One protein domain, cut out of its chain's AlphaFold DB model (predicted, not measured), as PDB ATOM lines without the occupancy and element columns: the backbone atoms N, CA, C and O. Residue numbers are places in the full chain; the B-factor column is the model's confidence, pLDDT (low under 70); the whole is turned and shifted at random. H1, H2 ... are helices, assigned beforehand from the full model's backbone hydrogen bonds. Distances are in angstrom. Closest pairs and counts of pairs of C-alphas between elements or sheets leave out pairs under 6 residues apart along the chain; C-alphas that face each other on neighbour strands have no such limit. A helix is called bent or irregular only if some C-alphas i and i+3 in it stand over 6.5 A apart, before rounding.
ATOM      1  N   GLU A   4     114.736 111.281 107.962       70.94
ATOM      2  CA  GLU A   4     115.227 109.937 108.260       70.94
ATOM      3  C   GLU A   4     116.313 109.949 109.345       70.94
ATOM      4  O   GLU A   4     116.225 109.172 110.286       70.94
ATOM      5  N   GLU A   5     117.302 110.845 109.260       70.69
ATOM      6  CA  GLU A   5     118.369 110.981 110.270       70.69
ATOM      7  C   GLU A   5     117.817 111.306 111.661       70.69
ATOM      8  O   GLU A   5     118.208 110.674 112.636       70.69
ATOM      9  N   ARG A   6     116.848 112.224 111.754       76.94
ATOM     10  CA  ARG A   6     116.232 112.582 113.040       76.94
ATOM     11  C   ARG A   6     115.457 111.424 113.659       76.94
ATOM     12  O   ARG A   6     115.512 111.227 114.866       76.94
ATOM     13  N   ASN A   7     114.756 110.644 112.839       79.62
ATOM     14  CA  ASN A   7     114.047 109.459 113.317       79.62
ATOM     15  C   ASN A   7     115.013 108.354 113.769       79.62
ATOM     16  O   ASN A   7     114.688 107.588 114.669       79.62
ATOM     17  N   ARG A   8     116.206 108.263 113.169       72.69
ATOM     18  CA  ARG A   8     117.250 107.336 113.626       72.69
ATOM     19  C   ARG A   8     117.774 107.741 114.989       72.69
ATOM     20  O   ARG A   8     117.765 106.905 115.881       72.69
ATOM     21  N   GLU A   9     118.156 109.007 115.138       81.25
ATOM     22  CA  GLU A   9     118.670 109.551 116.396       81.25
ATOM     23  C   GLU A   9     117.687 109.305 117.544       81.25
ATOM     24  O   GLU A   9     118.080 108.770 118.577       81.25
ATOM     25  N   THR A  10     116.395 109.583 117.337       85.12
ATOM     26  CA  THR A  10     115.370 109.353 118.367       85.12
ATOM     27  C   THR A  10     115.178 107.874 118.699       85.12
ATOM     28  O   THR A  10     115.040 107.514 119.867       85.12
ATOM     29  N   LEU A  11     115.194 106.984 117.701       84.44
ATOM     30  CA  LEU A  11     115.105 105.543 117.944       84.44
ATOM     31  C   LEU A  11     116.336 105.016 118.687       84.44
ATOM     32  O   LEU A  11     116.189 104.200 119.595       84.44
ATOM     33  N   THR A  12     117.533 105.484 118.333       85.12
ATOM     34  CA  THR A  12     118.772 105.098 119.016       85.12
ATOM     35  C   THR A  12     118.797 105.599 120.451       85.12
ATOM     36  O   THR A  12     119.089 104.812 121.346       85.12
ATOM     37  N   THR A  13     118.402 106.851 120.710       89.38
ATOM     38  CA  THR A  13     118.338 107.376 122.081       89.38
ATOM     39  C   THR A  13     117.323 106.610 122.917       89.38
ATOM     40  O   THR A  13     117.625 106.241 124.045       89.38
ATOM     41  N   ASN A  14     116.151 106.296 122.357       90.38
ATOM     42  CA  ASN A  14     115.137 105.515 123.066       90.38
ATOM     43  C   ASN A  14     115.628 104.096 123.377       90.38
ATOM     44  O   ASN A  14     115.354 103.576 124.452       90.38
ATOM     45  N   ALA A  15     116.365 103.468 122.457       88.31
ATOM     46  CA  ALA A  15     116.940 102.148 122.683       88.31
ATOM     47  C   ALA A  15     118.022 102.163 123.772       88.31
ATOM     48  O   ALA A  15     118.030 101.272 124.617       88.31
ATOM     49  N   ILE A  16     118.895 103.176 123.772       90.69
ATOM     50  CA  ILE A  16     119.936 103.363 124.793       90.69
ATOM     51  C   ILE A  16     119.299 103.581 126.169       90.69
ATOM     52  O   ILE A  16     119.672 102.905 127.125       90.69
ATOM     53  N   LEU A  17     118.297 104.463 126.262       92.31
ATOM     54  CA  LEU A  17     117.568 104.712 127.508       92.31
ATOM     55  C   LEU A  17     116.881 103.444 128.024       92.31
ATOM     56  O   LEU A  17     117.007 103.124 129.199       92.31
ATOM     57  N   ALA A  18     116.238 102.675 127.142       90.31
ATOM     58  CA  ALA A  18     115.599 101.419 127.526       90.31
ATOM     59  C   ALA A  18     116.596 100.365 128.039       90.31
ATOM     60  O   ALA A  18     116.232  99.536 128.864       90.31
ATOM     61  N   ILE A  19     117.842 100.360 127.548       90.06
ATOM     62  CA  ILE A  19     118.893  99.474 128.075       90.06
ATOM     63  C   ILE A  19     119.372  99.967 129.437       90.06
ATOM     64  O   ILE A  19     119.566  99.160 130.337       90.06
ATOM     65  N   TYR A  20     119.536 101.277 129.602       91.88
ATOM     66  CA  TYR A  20     119.938 101.869 130.875       91.88
ATOM     67  C   TYR A  20     118.896 101.646 131.981       91.88
ATOM     68  O   TYR A  20     119.255 101.401 133.125       91.88
ATOM     69  N   GLU A  21     117.604 101.666 131.643       91.62
ATOM     70  CA  GLU A  21     116.528 101.300 132.575       91.62
ATOM     71  C   GLU A  21     116.617  99.835 133.037       91.62
ATOM     72  O   GLU A  21     116.260  99.527 134.172       91.62
ATOM     73  N   GLU A  22     117.101  98.933 132.178       90.94
ATOM     74  CA  GLU A  22     117.261  97.504 132.480       90.94
ATOM     75  C   GLU A  22     118.580  97.199 133.219       90.94
ATOM     76  O   GLU A  22     118.621  96.320 134.080       90.94
ATOM     77  N   TYR A  23     119.639  97.960 132.925       89.00
ATOM     78  CA  TYR A  23     120.984  97.832 133.498       89.00
ATOM     79  C   TYR A  23     121.473  99.182 134.054       89.00
ATOM     80  O   TYR A  23     122.366  99.807 133.474       89.00
ATOM     81  N   PRO A  24     120.897  99.659 135.175       87.19
ATOM     82  CA  PRO A  24     121.213 100.976 135.737       87.19
ATOM     83  C   PRO A  24     122.620 101.054 136.349       87.19
ATOM     84  O   PRO A  24     123.103 102.136 136.664       87.19
ATOM     85  N   ASP A  25     123.274  99.908 136.542       86.38
ATOM     86  CA  ASP A  25     124.660  99.774 136.985       86.38
ATOM     87  C   ASP A  25     125.681 100.153 135.902       86.38
ATOM     88  O   ASP A  25     126.865 100.324 136.197       86.38
ATOM     89  N   VAL A  26     125.232 100.293 134.655       86.44
ATOM     90  CA  VAL A  26     126.071 100.590 133.499       86.44
ATOM     91  C   VAL A  26     125.913 102.055 133.101       86.44
ATOM     92  O   VAL A  26     124.798 102.542 132.944       86.44
ATOM     93  N   ASN A  27     127.017 102.770 132.872       89.56
ATOM     94  CA  ASN A  27     126.941 104.172 132.457       89.56
ATOM     95  C   ASN A  27     126.255 104.320 131.092       89.56
ATOM     96  O   ASN A  27     126.571 103.616 130.129       89.56
ATOM     97  N   LEU A  28     125.389 105.327 130.980       88.56
ATOM     98  CA  LEU A  28     124.688 105.661 129.740       88.56
ATOM     99  C   LEU A  28     125.655 105.955 128.577       88.56
ATOM    100  O   LEU A  28     125.400 105.559 127.440       88.56
ATOM    101  N   GLU A  29     126.772 106.627 128.865       88.50
ATOM    102  CA  GLU A  29     127.806 106.967 127.877       88.50
ATOM    103  C   GLU A  29     128.466 105.718 127.288       88.50
ATOM    104  O   GLU A  29     128.676 105.629 126.076       88.50
ATOM    105  N   ASP A  30     128.728 104.720 128.130       87.00
ATOM    106  CA  ASP A  30     129.355 103.476 127.707       87.00
ATOM    107  C   ASP A  30     128.393 102.645 126.837       87.00
ATOM    108  O   ASP A  30     128.795 102.098 125.808       87.00
ATOM    109  N   ILE A  31     127.096 102.615 127.175       88.50
ATOM    110  CA  ILE A  31     126.052 101.998 126.334       88.50
ATOM    111  C   ILE A  31     125.977 102.705 124.971       88.50
ATOM    112  O   ILE A  31     125.913 102.044 123.929       88.50
ATOM    113  N   GLY A  32     126.028 104.041 124.967       88.94
ATOM    114  CA  GLY A  32     126.065 104.848 123.748       88.94
ATOM    115  C   GLY A  32     127.271 104.519 122.866       88.94
ATOM    116  O   GLY A  32     127.117 104.273 121.670       88.94
ATOM    117  N   ARG A  33     128.459 104.391 123.466       88.12
ATOM    118  CA  ARG A  33     129.689 104.000 122.763       88.12
ATOM    119  C   ARG A  33     129.557 102.632 122.091       88.12
ATOM    120  O   ARG A  33     129.974 102.473 120.943       88.12
ATOM    121  N   VAL A  34     128.975 101.645 122.774       89.00
ATOM    122  CA  VAL A  34     128.735 100.311 122.195       89.00
ATOM    123  C   VAL A  34     127.771 100.397 121.005       89.00
ATOM    124  O   VAL A  34     128.004  99.767 119.971       89.00
ATOM    125  N   PHE A  35     126.725 101.219 121.113       88.62
ATOM    126  CA  PHE A  35     125.797 101.481 120.013       88.62
ATOM    127  C   PHE A  35     126.497 102.074 118.789       88.62
ATOM    128  O   PHE A  35     126.315 101.571 117.677       88.62
ATOM    129  N   ASP A  36     127.341 103.085 118.981       86.50
ATOM    130  CA  ASP A  36     128.080 103.728 117.892       86.50
ATOM    131  C   ASP A  36     129.024 102.754 117.182       86.50
ATOM    132  O   ASP A  36     129.106 102.735 115.949       86.50
ATOM    133  N   ILE A  37     129.717 101.906 117.946       88.31
ATOM    134  CA  ILE A  37     130.592 100.859 117.408       88.31
ATOM    135  C   ILE A  37     129.789  99.888 116.527       88.31
ATOM    136  O   ILE A  37     130.195  99.588 115.400       88.31
ATOM    137  N   MET A  38     128.621  99.448 116.998       87.25
ATOM    138  CA  MET A  38     127.737  98.550 116.251       87.25
ATOM    139  C   MET A  38     127.183  99.197 114.977       87.25
ATOM    140  O   MET A  38     127.146  98.554 113.927       87.25
ATOM    141  N   ILE A  39     126.806 100.477 115.027       83.88
ATOM    142  CA  ILE A  39     126.344 101.227 113.850       83.88
ATOM    143  C   ILE A  39     127.463 101.326 112.804       83.88
ATOM    144  O   ILE A  39     127.221 101.087 111.618       83.88
ATOM    145  N   LYS A  40     128.698 101.628 113.226       82.69
ATOM    146  CA  LYS A  40     129.862 101.677 112.327       82.69
ATOM    147  C   LYS A  40     130.131 100.320 111.672       82.69
ATOM    148  O   LYS A  40     130.294 100.268 110.456       82.69
ATOM    149  N   TYR A  41     130.102  99.232 112.441       83.69
ATOM    150  CA  TYR A  41     130.229  97.866 111.915       83.69
ATOM    151  C   TYR A  41     129.154  97.545 110.866       83.69
ATOM    152  O   TYR A  41     129.444  97.023 109.790       83.69
ATOM    153  N   CYS A  42     127.911  97.931 111.138       81.31
ATOM    154  CA  CYS A  42     126.800  97.728 110.222       81.31
ATOM    155  C   CYS A  42     126.945  98.493 108.899       81.31
ATOM    156  O   CYS A  42     126.661  97.936 107.838       81.31
ATOM    157  N   ASN A  43     127.449  99.729 108.942       77.88
ATOM    158  CA  ASN A  43     127.731 100.514 107.737       77.88
ATOM    159  C   ASN A  43     128.832  99.883 106.866       77.88
ATOM    160  O   ASN A  43     128.807 100.031 105.646       77.88
ATOM    161  N   ILE A  44     129.786  99.169 107.474       76.00
ATOM    162  CA  ILE A  44     130.868  98.486 106.750       76.00
ATOM    163  C   ILE A  44     130.321  97.304 105.943       76.00
ATOM    164  O   ILE A  44     130.595  97.180 104.743       76.00
ATOM    165  N   ILE A  45     129.527  96.449 106.591       75.75
ATOM    166  CA  ILE A  45     128.998  95.224 105.974       75.75
ATOM    167  C   ILE A  45     127.927  95.543 104.937       75.75
ATOM    168  O   ILE A  45     127.842  94.882 103.902       75.75
ATOM    169  N   HIS A  46     127.128  96.577 105.187       73.62
ATOM    170  CA  HIS A  46     126.017  96.951 104.329       73.62
ATOM    171  C   HIS A  46     126.133  98.413 103.870       73.62
ATOM    172  O   HIS A  46     125.312  99.236 104.276       73.62
ATOM    173  N   PRO A  47     127.103  98.764 103.000       65.50
ATOM    174  CA  PRO A  47     127.279 100.154 102.559       65.50
ATOM    175  C   PRO A  47     126.092 100.662 101.727       65.50
ATOM    176  O   PRO A  47     125.762 101.845 101.770       65.50
ATOM    177  N   ASP A  48     125.442  99.757 100.986       56.31
ATOM    178  CA  ASP A  48     124.372 100.072 100.035       56.31
ATOM    179  C   ASP A  48     122.987  99.972 100.667       56.31
ATOM    180  O   ASP A  48     122.016 100.551 100.171       56.31
ATOM    181  N   GLN A  49     122.873  99.264 101.796       55.28
ATOM    182  CA  GLN A  49     121.649  99.323 102.570       55.28
ATOM    183  C   GLN A  49     121.700 100.616 103.368       55.28
ATOM    184  O   GLN A  49     122.280 100.700 104.448       55.28
ATOM    185  N   LYS A  50     120.975 101.626 102.879       53.53
ATOM    186  CA  LYS A  50     120.276 102.520 103.798       53.53
ATOM    187  C   LYS A  50     119.456 101.606 104.702       53.53
ATOM    188  O   LYS A  50     118.364 101.217 104.298       53.53
ATOM    189  N   VAL A  51     120.020 101.222 105.854       51.97
ATOM    190  CA  VAL A  51     119.382 100.374 106.869       51.97
ATOM    191  C   VAL A  51     117.914 100.794 106.907       51.97
ATOM    192  O   VAL A  51     117.656 101.981 107.142       51.97
ATOM    193  N   PRO A  52     116.959  99.936 106.512       45.31
ATOM    194  CA  PRO A  52     115.582 100.367 106.404       45.31
ATOM    195  C   PRO A  52     115.074 100.565 107.828       45.31
ATOM    196  O   PRO A  52     114.707  99.617 108.515       45.31
ATOM    197  N   TYR A  53     115.047 101.811 108.296       49.88
ATOM    198  CA  TYR A  53     114.404 102.170 109.559       49.88
ATOM    199  C   TYR A  53     112.896 102.192 109.329       49.88
ATOM    200  O   TYR A  53     112.238 103.225 109.392       49.88
ATOM    201  N   SER A  54     112.349 101.028 108.997       39.62
ATOM    202  CA  SER A  54     110.928 100.792 109.129       39.62
ATOM    203  C   SER A  54     110.708 100.303 110.552       39.62
ATOM    204  O   SER A  54     111.226  99.266 110.962       39.62
ATOM    205  N   VAL A  55     109.939 101.084 111.298       41.81
ATOM    206  CA  VAL A  55     109.554 100.948 112.712       41.81
ATOM    207  C   VAL A  55     108.880  99.589 113.038       41.81
ATOM    208  O   VAL A  55     108.456  99.348 114.161       41.81
ATOM    209  N   HIS A  56     108.806  98.654 112.080       40.66
ATOM    210  CA  HIS A  56     107.997  97.437 112.151       40.66
ATOM    211  C   HIS A  56     108.687  96.140 111.696       40.66
ATOM    212  O   HIS A  56     108.028  95.104 111.662       40.66
ATOM    213  N   ARG A  57     109.988  96.132 111.363       48.19
ATOM    214  CA  ARG A  57     110.714  94.871 111.099       48.19
ATOM    215  C   ARG A  57     111.894  94.707 112.049       48.19
ATOM    216  O   ARG A  57     113.041  94.933 111.686       48.19
ATOM    217  N   SER A  58     111.585  94.234 113.252       51.34
ATOM    218  CA  SER A  58     112.521  93.804 114.303       51.34
ATOM    219  C   SER A  58     113.522  92.715 113.878       51.34
ATOM    220  O   SER A  58     114.422  92.394 114.642       51.34
ATOM    221  N   MET A  59     113.383  92.151 112.672       57.06
ATOM    222  CA  MET A  59     114.209  91.051 112.158       57.06
ATOM    223  C   MET A  59     115.189  91.454 111.049       57.06
ATOM    224  O   MET A  59     115.809  90.588 110.436       57.06
ATOM    225  N   GLN A  60     115.334  92.747 110.749       65.19
ATOM    226  CA  GLN A  60     116.374  93.183 109.815       65.19
ATOM    227  C   GLN A  60     117.727  93.259 110.523       65.19
ATOM    228  O   GLN A  60     117.850  93.900 111.573       65.19
ATOM    229  N   ALA A  61     118.730  92.614 109.919       67.00
ATOM    230  CA  ALA A  61     120.120  92.726 110.339       67.00
ATOM    231  C   ALA A  61     120.504  94.207 110.415       67.00
ATOM    232  O   ALA A  61     120.134  94.986 109.532       67.00
ATOM    233  N   CYS A  62     121.210  94.595 111.477       76.19
ATOM    234  CA  CYS A  62     121.662  95.974 111.675       76.19
ATOM    235  C   CYS A  62     120.556  97.021 111.901       76.19
ATOM    236  O   CYS A  62     120.812  98.222 111.814       76.19
ATOM    237  N   SER A  63     119.334  96.599 112.238       79.25
ATOM    238  CA  SER A  63     118.310  97.507 112.770       79.25
ATOM    239  C   SER A  63     118.638  97.949 114.205       79.25
ATOM    240  O   SER A  63     119.339  97.249 114.931       79.25
ATOM    241  N   VAL A  64     118.082  99.081 114.658       81.25
ATOM    242  CA  VAL A  64     118.246  99.555 116.055       81.25
ATOM    243  C   VAL A  64     117.800  98.497 117.062       81.25
ATOM    244  O   VAL A  64     118.424  98.335 118.103       81.25
ATOM    245  N   PHE A  65     116.739  97.754 116.742       82.06
ATOM    246  CA  PHE A  65     116.226  96.680 117.588       82.06
ATOM    247  C   PHE A  65     117.173  95.473 117.632       82.06
ATOM    248  O   PHE A  65     117.398  94.932 118.709       82.06
ATOM    249  N   ASP A  66     117.767  95.084 116.499       84.19
ATOM    250  CA  ASP A  66     118.796  94.033 116.458       84.19
ATOM    251  C   ASP A  66     120.038  94.447 117.263       84.19
ATOM    252  O   ASP A  66     120.530  93.679 118.088       84.19
ATOM    253  N   ILE A  67     120.499  95.694 117.094       86.81
ATOM    254  CA  ILE A  67     121.616  96.247 117.871       86.81
ATOM    255  C   ILE A  67     121.270  96.245 119.361       86.81
ATOM    256  O   ILE A  67     122.043  95.717 120.154       86.81
ATOM    257  N   ARG A  68     120.089  96.745 119.745       88.19
ATOM    258  CA  ARG A  68     119.611  96.729 121.134       88.19
ATOM    259  C   ARG A  68     119.663  95.324 121.727       88.19
ATOM    260  O   ARG A  68     120.243  95.146 122.789       88.19
ATOM    261  N   ASN A  69     119.100  94.332 121.041       88.31
ATOM    262  CA  ASN A  69     119.058  92.956 121.534       88.31
ATOM    263  C   ASN A  69     120.461  92.361 121.705       88.31
ATOM    264  O   ASN A  69     120.726  91.682 122.694       88.31
ATOM    265  N   LYS A  70     121.378  92.645 120.774       88.44
ATOM    266  CA  LYS A  70     122.779  92.216 120.867       88.44
ATOM    267  C   LYS A  70     123.513  92.877 122.031       88.44
ATOM    268  O   LYS A  70     124.272  92.206 122.722       88.44
ATOM    269  N   VAL A  71     123.260  94.161 122.273       88.06
ATOM    270  CA  VAL A  71     123.829  94.889 123.413       88.06
ATOM    271  C   VAL A  71     123.271  94.363 124.733       88.06
ATOM    272  O   VAL A  71     124.049  94.115 125.643       88.06
ATOM    273  N   ILE A  72     121.965  94.100 124.828       88.56
ATOM    274  CA  ILE A  72     121.360  93.466 126.013       88.56
ATOM    275  C   ILE A  72     121.996  92.099 126.273       88.56
ATOM    276  O   ILE A  72     122.409  91.817 127.391       88.56
ATOM    277  N   HIS A  73     122.139  91.260 125.243       88.38
ATOM    278  CA  HIS A  73     122.788  89.957 125.392       88.38
ATOM    279  C   HIS A  73     124.242  90.095 125.863       88.38
ATOM    280  O   HIS A  73     124.683  89.362 126.742       88.38
ATOM    281  N   PHE A  74     124.991  91.052 125.321       87.06
ATOM    282  CA  PHE A  74     126.354  91.335 125.761       87.06
ATOM    283  C   PHE A  74     126.423  91.790 127.224       87.06
ATOM    284  O   PHE A  74     127.261  91.297 127.977       87.06
ATOM    285  N   LEU A  75     125.513  92.675 127.633       86.25
ATOM    286  CA  LEU A  75     125.410  93.165 129.006       86.25
ATOM    287  C   LEU A  75     124.801  92.133 129.963       86.25
ATOM    288  O   LEU A  75     124.948  92.273 131.168       86.25
ATOM    289  N   SER A  76     124.162  91.066 129.482       86.25
ATOM    290  CA  SER A  76     123.689  89.995 130.368       86.25
ATOM    291  C   SER A  76     124.854  89.329 131.118       86.25
ATOM    292  O   SER A  76     124.726  88.988 132.298       86.25
ATOM    293  N   ASP A  77     126.027  89.267 130.485       85.19
ATOM    294  CA  ASP A  77     127.255  88.771 131.088       85.19
ATOM    295  C   ASP A  77     127.872  89.812 132.042       85.19
ATOM    296  O   ASP A  77     128.121  90.977 131.711       85.19
ATOM    297  N   LEU A  78     128.098  89.373 133.277       74.38
ATOM    298  CA  LEU A  78     128.556  90.191 134.396       74.38
ATOM    299  C   LEU A  78     130.027  90.611 134.246       74.38
ATOM    300  O   LEU A  78     130.404  91.682 134.726       74.38
ATOM    301  N   GLU A  79     130.855  89.808 133.570       76.69
ATOM    302  CA  GLU A  79     132.240  90.194 133.279       76.69
ATOM    303  C   GLU A  79     132.300  91.298 132.224       76.69
ATOM    304  O   GLU A  79     133.048  92.270 132.375       76.69
ATOM    305  N   ASN A  80     131.453  91.189 131.199       78.06
ATOM    306  CA  ASN A  80     131.363  92.170 130.128       78.06
ATOM    307  C   ASN A  80     130.898  93.522 130.663       78.06
ATOM    308  O   ASN A  80     131.571  94.517 130.409       78.06
ATOM    309  N   ARG A  81     129.853  93.554 131.503       76.38
ATOM    310  CA  ARG A  81     129.377  94.778 132.182       76.38
ATOM    311  C   ARG A  81     130.461  95.530 132.944       76.38
ATOM    312  O   ARG A  81     130.446  96.755 132.987       76.38
ATOM    313  N   LYS A  82     131.413  94.818 133.542       76.12
ATOM    314  CA  LYS A  82     132.455  95.436 134.370       76.12
ATOM    315  C   LYS A  82     133.695  95.848 133.598       76.12
ATOM    316  O   LYS A  82     134.440  96.667 134.113       76.12
ATOM    317  N   ARG A  83     133.969  95.276 132.423       76.75
ATOM    318  CA  ARG A  83     135.264  95.454 131.736       76.75
ATOM    319  C   ARG A  83     135.184  96.221 130.427       76.75
ATOM    320  O   ARG A  83     136.211  96.689 129.941       76.75
ATOM    321  N   PHE A  84     133.997  96.382 129.854       77.88
ATOM    322  CA  PHE A  84     133.876  96.878 128.485       77.88
ATOM    323  C   PHE A  84     134.320  98.332 128.270       77.88
ATOM    324  O   PHE A  84     134.708  98.678 127.158       77.88
ATOM    325  N   HIS A  85     134.371  99.158 129.317       77.75
ATOM    326  CA  HIS A  85     134.922 100.515 129.238       77.75
ATOM    327  C   HIS A  85     136.410 100.536 128.834       77.75
ATOM    328  O   HIS A  85     136.848 101.438 128.113       77.75
ATOM    329  N   ALA A  86     137.176  99.518 129.248       81.50
ATOM    330  CA  ALA A  86     138.606  99.376 128.973       81.50
ATOM    331  C   ALA A  86     138.909  98.588 127.686       81.50
ATOM    332  O   ALA A  86     140.061  98.530 127.259       81.50
ATOM    333  N   LEU A  87     137.897  97.973 127.068       83.56
ATOM    334  CA  LEU A  87     138.081  97.159 125.872       83.56
ATOM    335  C   LEU A  87     138.208  98.025 124.615       83.56
ATOM    336  O   LEU A  87     137.563  99.069 124.460       83.56
ATOM    337  N   ALA A  88     139.031  97.556 123.677       86.75
ATOM    338  CA  ALA A  88     139.101  98.136 122.346       86.75
ATOM    339  C   ALA A  88     137.792  97.875 121.584       86.75
ATOM    340  O   ALA A  88     137.106  96.875 121.800       86.75
ATOM    341  N   ALA A  89     137.458  98.750 120.631       84.75
ATOM    342  CA  ALA A  89     136.221  98.628 119.855       84.75
ATOM    343  C   ALA A  89     136.115  97.290 119.097       84.75
ATOM    344  O   ALA A  89     135.019  96.753 118.945       84.75
ATOM    345  N   ILE A  90     137.250  96.737 118.656       85.88
ATOM    346  CA  ILE A  90     137.313  95.430 117.992       85.88
ATOM    347  C   ILE A  90     136.918  94.315 118.959       85.88
ATOM    348  O   ILE A  90     136.143  93.441 118.589       85.88
ATOM    349  N   ASP A  91     137.429  94.344 120.187       86.75
ATOM    350  CA  ASP A  91     137.173  93.290 121.167       86.75
ATOM    351  C   ASP A  91     135.726  93.341 121.660       86.75
ATOM    352  O   ASP A  91     135.079  92.303 121.775       86.75
ATOM    353  N   ILE A  92     135.167  94.546 121.812       86.19
ATOM    354  CA  ILE A  92     133.730  94.740 122.043       86.19
ATOM    355  C   ILE A  92     132.920  94.100 120.907       86.19
ATOM    356  O   ILE A  92     132.004  93.321 121.158       86.19
ATOM    357  N   LEU A  93     133.276  94.371 119.645       87.19
ATOM    358  CA  LEU A  93     132.601  93.744 118.509       87.19
ATOM    359  C   LEU A  93     132.735  92.220 118.548       87.19
ATOM    360  O   LEU A  93     131.745  91.533 118.289       87.19
ATOM    361  N   LYS A  94     133.921  91.678 118.865       88.56
ATOM    362  CA  LYS A  94     134.172  90.225 118.919       88.56
ATOM    363  C   LYS A  94     133.266  89.545 119.923       88.56
ATOM    364  O   LYS A  94     132.697  88.506 119.601       88.56
ATOM    365  N   LEU A  95     133.071  90.168 121.080       87.62
ATOM    366  CA  LEU A  95     132.189  89.660 122.123       87.62
ATOM    367  C   LEU A  95     130.705  89.746 121.731       87.62
ATOM    368  O   LEU A  95     129.936  88.844 122.048       87.62
ATOM    369  N   ILE A  96     130.293  90.795 121.013       86.88
ATOM    370  CA  ILE A  96     128.883  91.002 120.638       86.88
ATOM    371  C   ILE A  96     128.470  90.165 119.418       86.88
ATOM    372  O   ILE A  96     127.378  89.598 119.371       86.88
ATOM    373  N   VAL A  97     129.303  90.145 118.379       85.50
ATOM    374  CA  VAL A  97     128.951  89.607 117.056       85.50
ATOM    375  C   VAL A  97     129.598  88.243 116.800       85.50
ATOM    376  O   VAL A  97     129.038  87.428 116.057       85.50
ATOM    377  N   GLY A  98     130.738  87.983 117.440       85.50
ATOM    378  CA  GLY A  98     131.571  86.801 117.251       85.50
ATOM    379  C   GLY A  98     132.767  87.068 116.334       85.50
ATOM    380  O   GLY A  98     132.649  87.737 115.306       85.50
ATOM    381  N   GLU A  99     133.915  86.485 116.682       84.25
ATOM    382  CA  GLU A  99     135.207  86.679 116.002       84.25
ATOM    383  C   GLU A  99     135.137  86.404 114.494       84.25
ATOM    384  O   GLU A  99     135.515  87.251 113.684       84.25
ATOM    385  N   LYS A 100     134.520  85.282 114.106       82.12
ATOM    386  CA  LYS A 100     134.398  84.853 112.702       82.12
ATOM    387  C   LYS A 100     133.714  85.887 111.803       82.12
ATOM    388  O   LYS A 100     134.050  86.016 110.634       82.12
ATOM    389  N   LYS A 101     132.727  86.619 112.328       82.44
ATOM    390  CA  LYS A 101     131.975  87.628 111.556       82.44
ATOM    391  C   LYS A 101     132.715  88.958 111.435       82.44
ATOM    392  O   LYS A 101     132.325  89.814 110.645       82.44
ATOM    393  N   ILE A 102     133.732  89.165 112.262       84.00
ATOM    394  CA  ILE A 102     134.575  90.355 112.214       84.00
ATOM    395  C   ILE A 102     135.741  90.112 111.287       84.00
ATOM    396  O   ILE A 102     136.059  90.994 110.505       84.00
ATOM    397  N   GLU A 103     136.321  88.915 111.309       83.50
ATOM    398  CA  GLU A 103     137.335  88.510 110.336       83.50
ATOM    399  C   GLU A 103     136.814  88.664 108.906       83.50
ATOM    400  O   GLU A 103     137.457  89.327 108.096       83.50
ATOM    401  N   THR A 104     135.594  88.190 108.629       82.31
ATOM    402  CA  THR A 104     134.964  88.389 107.316       82.31
ATOM    403  C   THR A 104     134.703  89.862 107.003       82.31
ATOM    404  O   THR A 104     134.901  90.293 105.873       82.31
ATOM    405  N   ALA A 105     134.297  90.674 107.984       77.94
ATOM    406  CA  ALA A 105     134.103  92.110 107.780       77.94
ATOM    407  C   ALA A 105     135.425  92.849 107.493       77.94
ATOM    408  O   ALA A 105     135.461  93.741 106.648       77.94
ATOM    409  N   ILE A 106     136.513  92.460 108.164       82.88
ATOM    410  CA  ILE A 106     137.867  92.977 107.924       82.88
ATOM    411  C   ILE A 106     138.347  92.564 106.530       82.88
ATOM    412  O   ILE A 106     138.944  93.370 105.821       82.88
ATOM    413  N   GLU A 107     138.068  91.335 106.108       82.69
ATOM    414  CA  GLU A 107     138.405  90.848 104.771       82.69
ATOM    415  C   GLU A 107     137.635  91.606 103.676       82.69
ATOM    416  O   GLU A 107     138.230  92.056 102.698       82.69
ATOM    417  N   ILE A 108     136.339  91.872 103.883       79.81
ATOM    418  CA  ILE A 108     135.524  92.715 102.990       79.81
ATOM    419  C   ILE A 108     136.096  94.139 102.888       79.81
ATOM    420  O   ILE A 108     136.149  94.701 101.794       79.81
ATOM    421  N   MET A 109     136.538  94.726 104.005       75.94
ATOM    422  CA  MET A 109     137.189  96.043 104.017       75.94
ATOM    423  C   MET A 109     138.488  96.044 103.204       75.94
ATOM    424  O   MET A 109     138.672  96.914 102.356       75.94
ATOM    425  N   LYS A 110     139.354  95.043 103.408       77.06
ATOM    426  CA  LYS A 110     140.622  94.903 102.673       77.06
ATOM    427  C   LYS A 110     140.404  94.756 101.170       77.06
ATOM    428  O   LYS A 110     141.095  95.400 100.385       77.06
ATOM    429  N   ASN A 111     139.416  93.960 100.772       75.56
ATOM    430  CA  ASN A 111     139.092  93.762  99.362       75.56
ATOM    431  C   ASN A 111     138.570  95.053  98.707       75.56
ATOM    432  O   ASN A 111     138.882  95.315  97.550       75.56
ATOM    433  N   ARG A 112     137.857  95.911  99.451       69.19
ATOM    434  CA  ARG A 112     137.433  97.237  98.959       69.19
ATOM    435  C   ARG A 112     138.570  98.246  98.847       69.19
ATOM    436  O   ARG A 112     138.577  99.047  97.915       69.19
ATOM    437  N   GLU A 113     139.514  98.236  99.782       62.25
ATOM    438  CA  GLU A 113     140.702  99.095  99.698       62.25
ATOM    439  C   GLU A 113     141.598  98.696  98.515       62.25
ATOM    440  O   GLU A 113     142.158  99.568  97.853       62.25
ATOM    441  N   ALA A 114     141.663  97.402  98.186       60.00
ATOM    442  CA  ALA A 114     142.424  96.884  97.049       60.00
ATOM    443  C   ALA A 114     141.818  97.216  95.666       60.00
ATOM    444  O   ALA A 114     142.550  97.247  94.679       60.00
ATOM    445  N   GLU A 115     140.512  97.499  95.570       56.75
ATOM    446  CA  GLU A 115     139.834  97.871  94.310       56.75
ATOM    447  C   GLU A 115     139.914  99.375  93.967       56.75
ATOM    448  O   GLU A 115     139.407  99.815  92.933       56.75
ATOM    449  N   SER A 116     140.580 100.186  94.795       48.09
ATOM    450  CA  SER A 116     140.834 101.603  94.497       48.09
ATOM    451  C   SER A 116     142.116 101.758  93.651       48.09
ATOM    452  O   SER A 116     143.147 101.198  94.025       48.09
TER     453      SER A 116
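This is residues 4 to 116 of the 178 residues of an uncharacterized protein of viral metagenome (UniProt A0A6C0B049). H2 runs through the middle of a cluster of crossed helices; H1, H2 and H3 form a triangle, and H5 crosses H2 and H3. H4 adjoins the far end of H3, and H6 leads away from H5 past the end of H2 until residues 110 to 116 stick out free. The printed part has 113 residues with six named helices, H1 to H6 in chain order, and no named strand; the class is all helix. The whole is compact, with a radius of gyration of the C-alphas of 14.5 A and spans of 45 by 32 by 21 A.

The longest helix by residues, H1, is residues 4 to 22, 27.3 A from C-alpha 4 at (115.227, 109.937, 108.260) to C-alpha 22 at (117.261, 97.504, 132.480). H2, residues 28 to 45, measures 26.3 A, and H3, residues 64 to 76, measures 18.1 A. H4 is residues 78 to 86 and H5 residues 89 to 97. H4 is irregular: C-alphas 82 and 85 are 7.6 A apart. H6, residues 99 to 114, measures 22.7 A and ends with C-alpha 114 at (142.424, 96.884, 97.049).

H1 touches H3 with residues 11 to 19 alone, at a shallow tilt of 23 degrees, the same way; their closest C-alphas, Ala 15 and Arg 68, are 6.2 A apart. H1 touches H2 at a steep tilt of 48 degrees, opposite ways, closest at the C-alphas of Tyr 20 and Leu 28, 6.2 A. H2 and H3 are the hubs, touching four helices each, and they touch each other at a steep tilt of 55 degrees, closest at the C-alphas of Met 38 and Ile 67, 6.7 A. H5 touches H3 about perpendicular, at 86 degrees, with the C-alphas of Phe 74 and Ile 96 closest at 5.7 A. It also touches H2, where the C-alphas of Ile 37 and Ala 89 are closest at 6.5 A. H6 touches H2 with residues 105 to 109 alone, closest at the C-alphas of Ile 45 and Ala 105, 6.2 A. H5 and H6 only just touch, only at the corner, with 3 pairs of C-alphas within 8 A; so do H3 and H4, closest at the C-alphas of Leu 75 and Arg 81, 5.3 A. H1 and H6 are among the pairs that stay apart. Every O i to N i+4 pair is within hydrogen-bond range in H1, H2, H3, H5 and H6; in H4 it is 2 of 5, beside 3 of 6 O i to N i+3 pairs.

The two C-alphas farthest apart, those of Pro 24 and Ser 116, are 45.7 A apart. The printed part has no cut. The link from H2 to H3, residues 46 to 63, is long; the other links are tight. Mean pLDDT of the printed part is 78.6, and residues 47 to 61 and 112 to 116 are under 70.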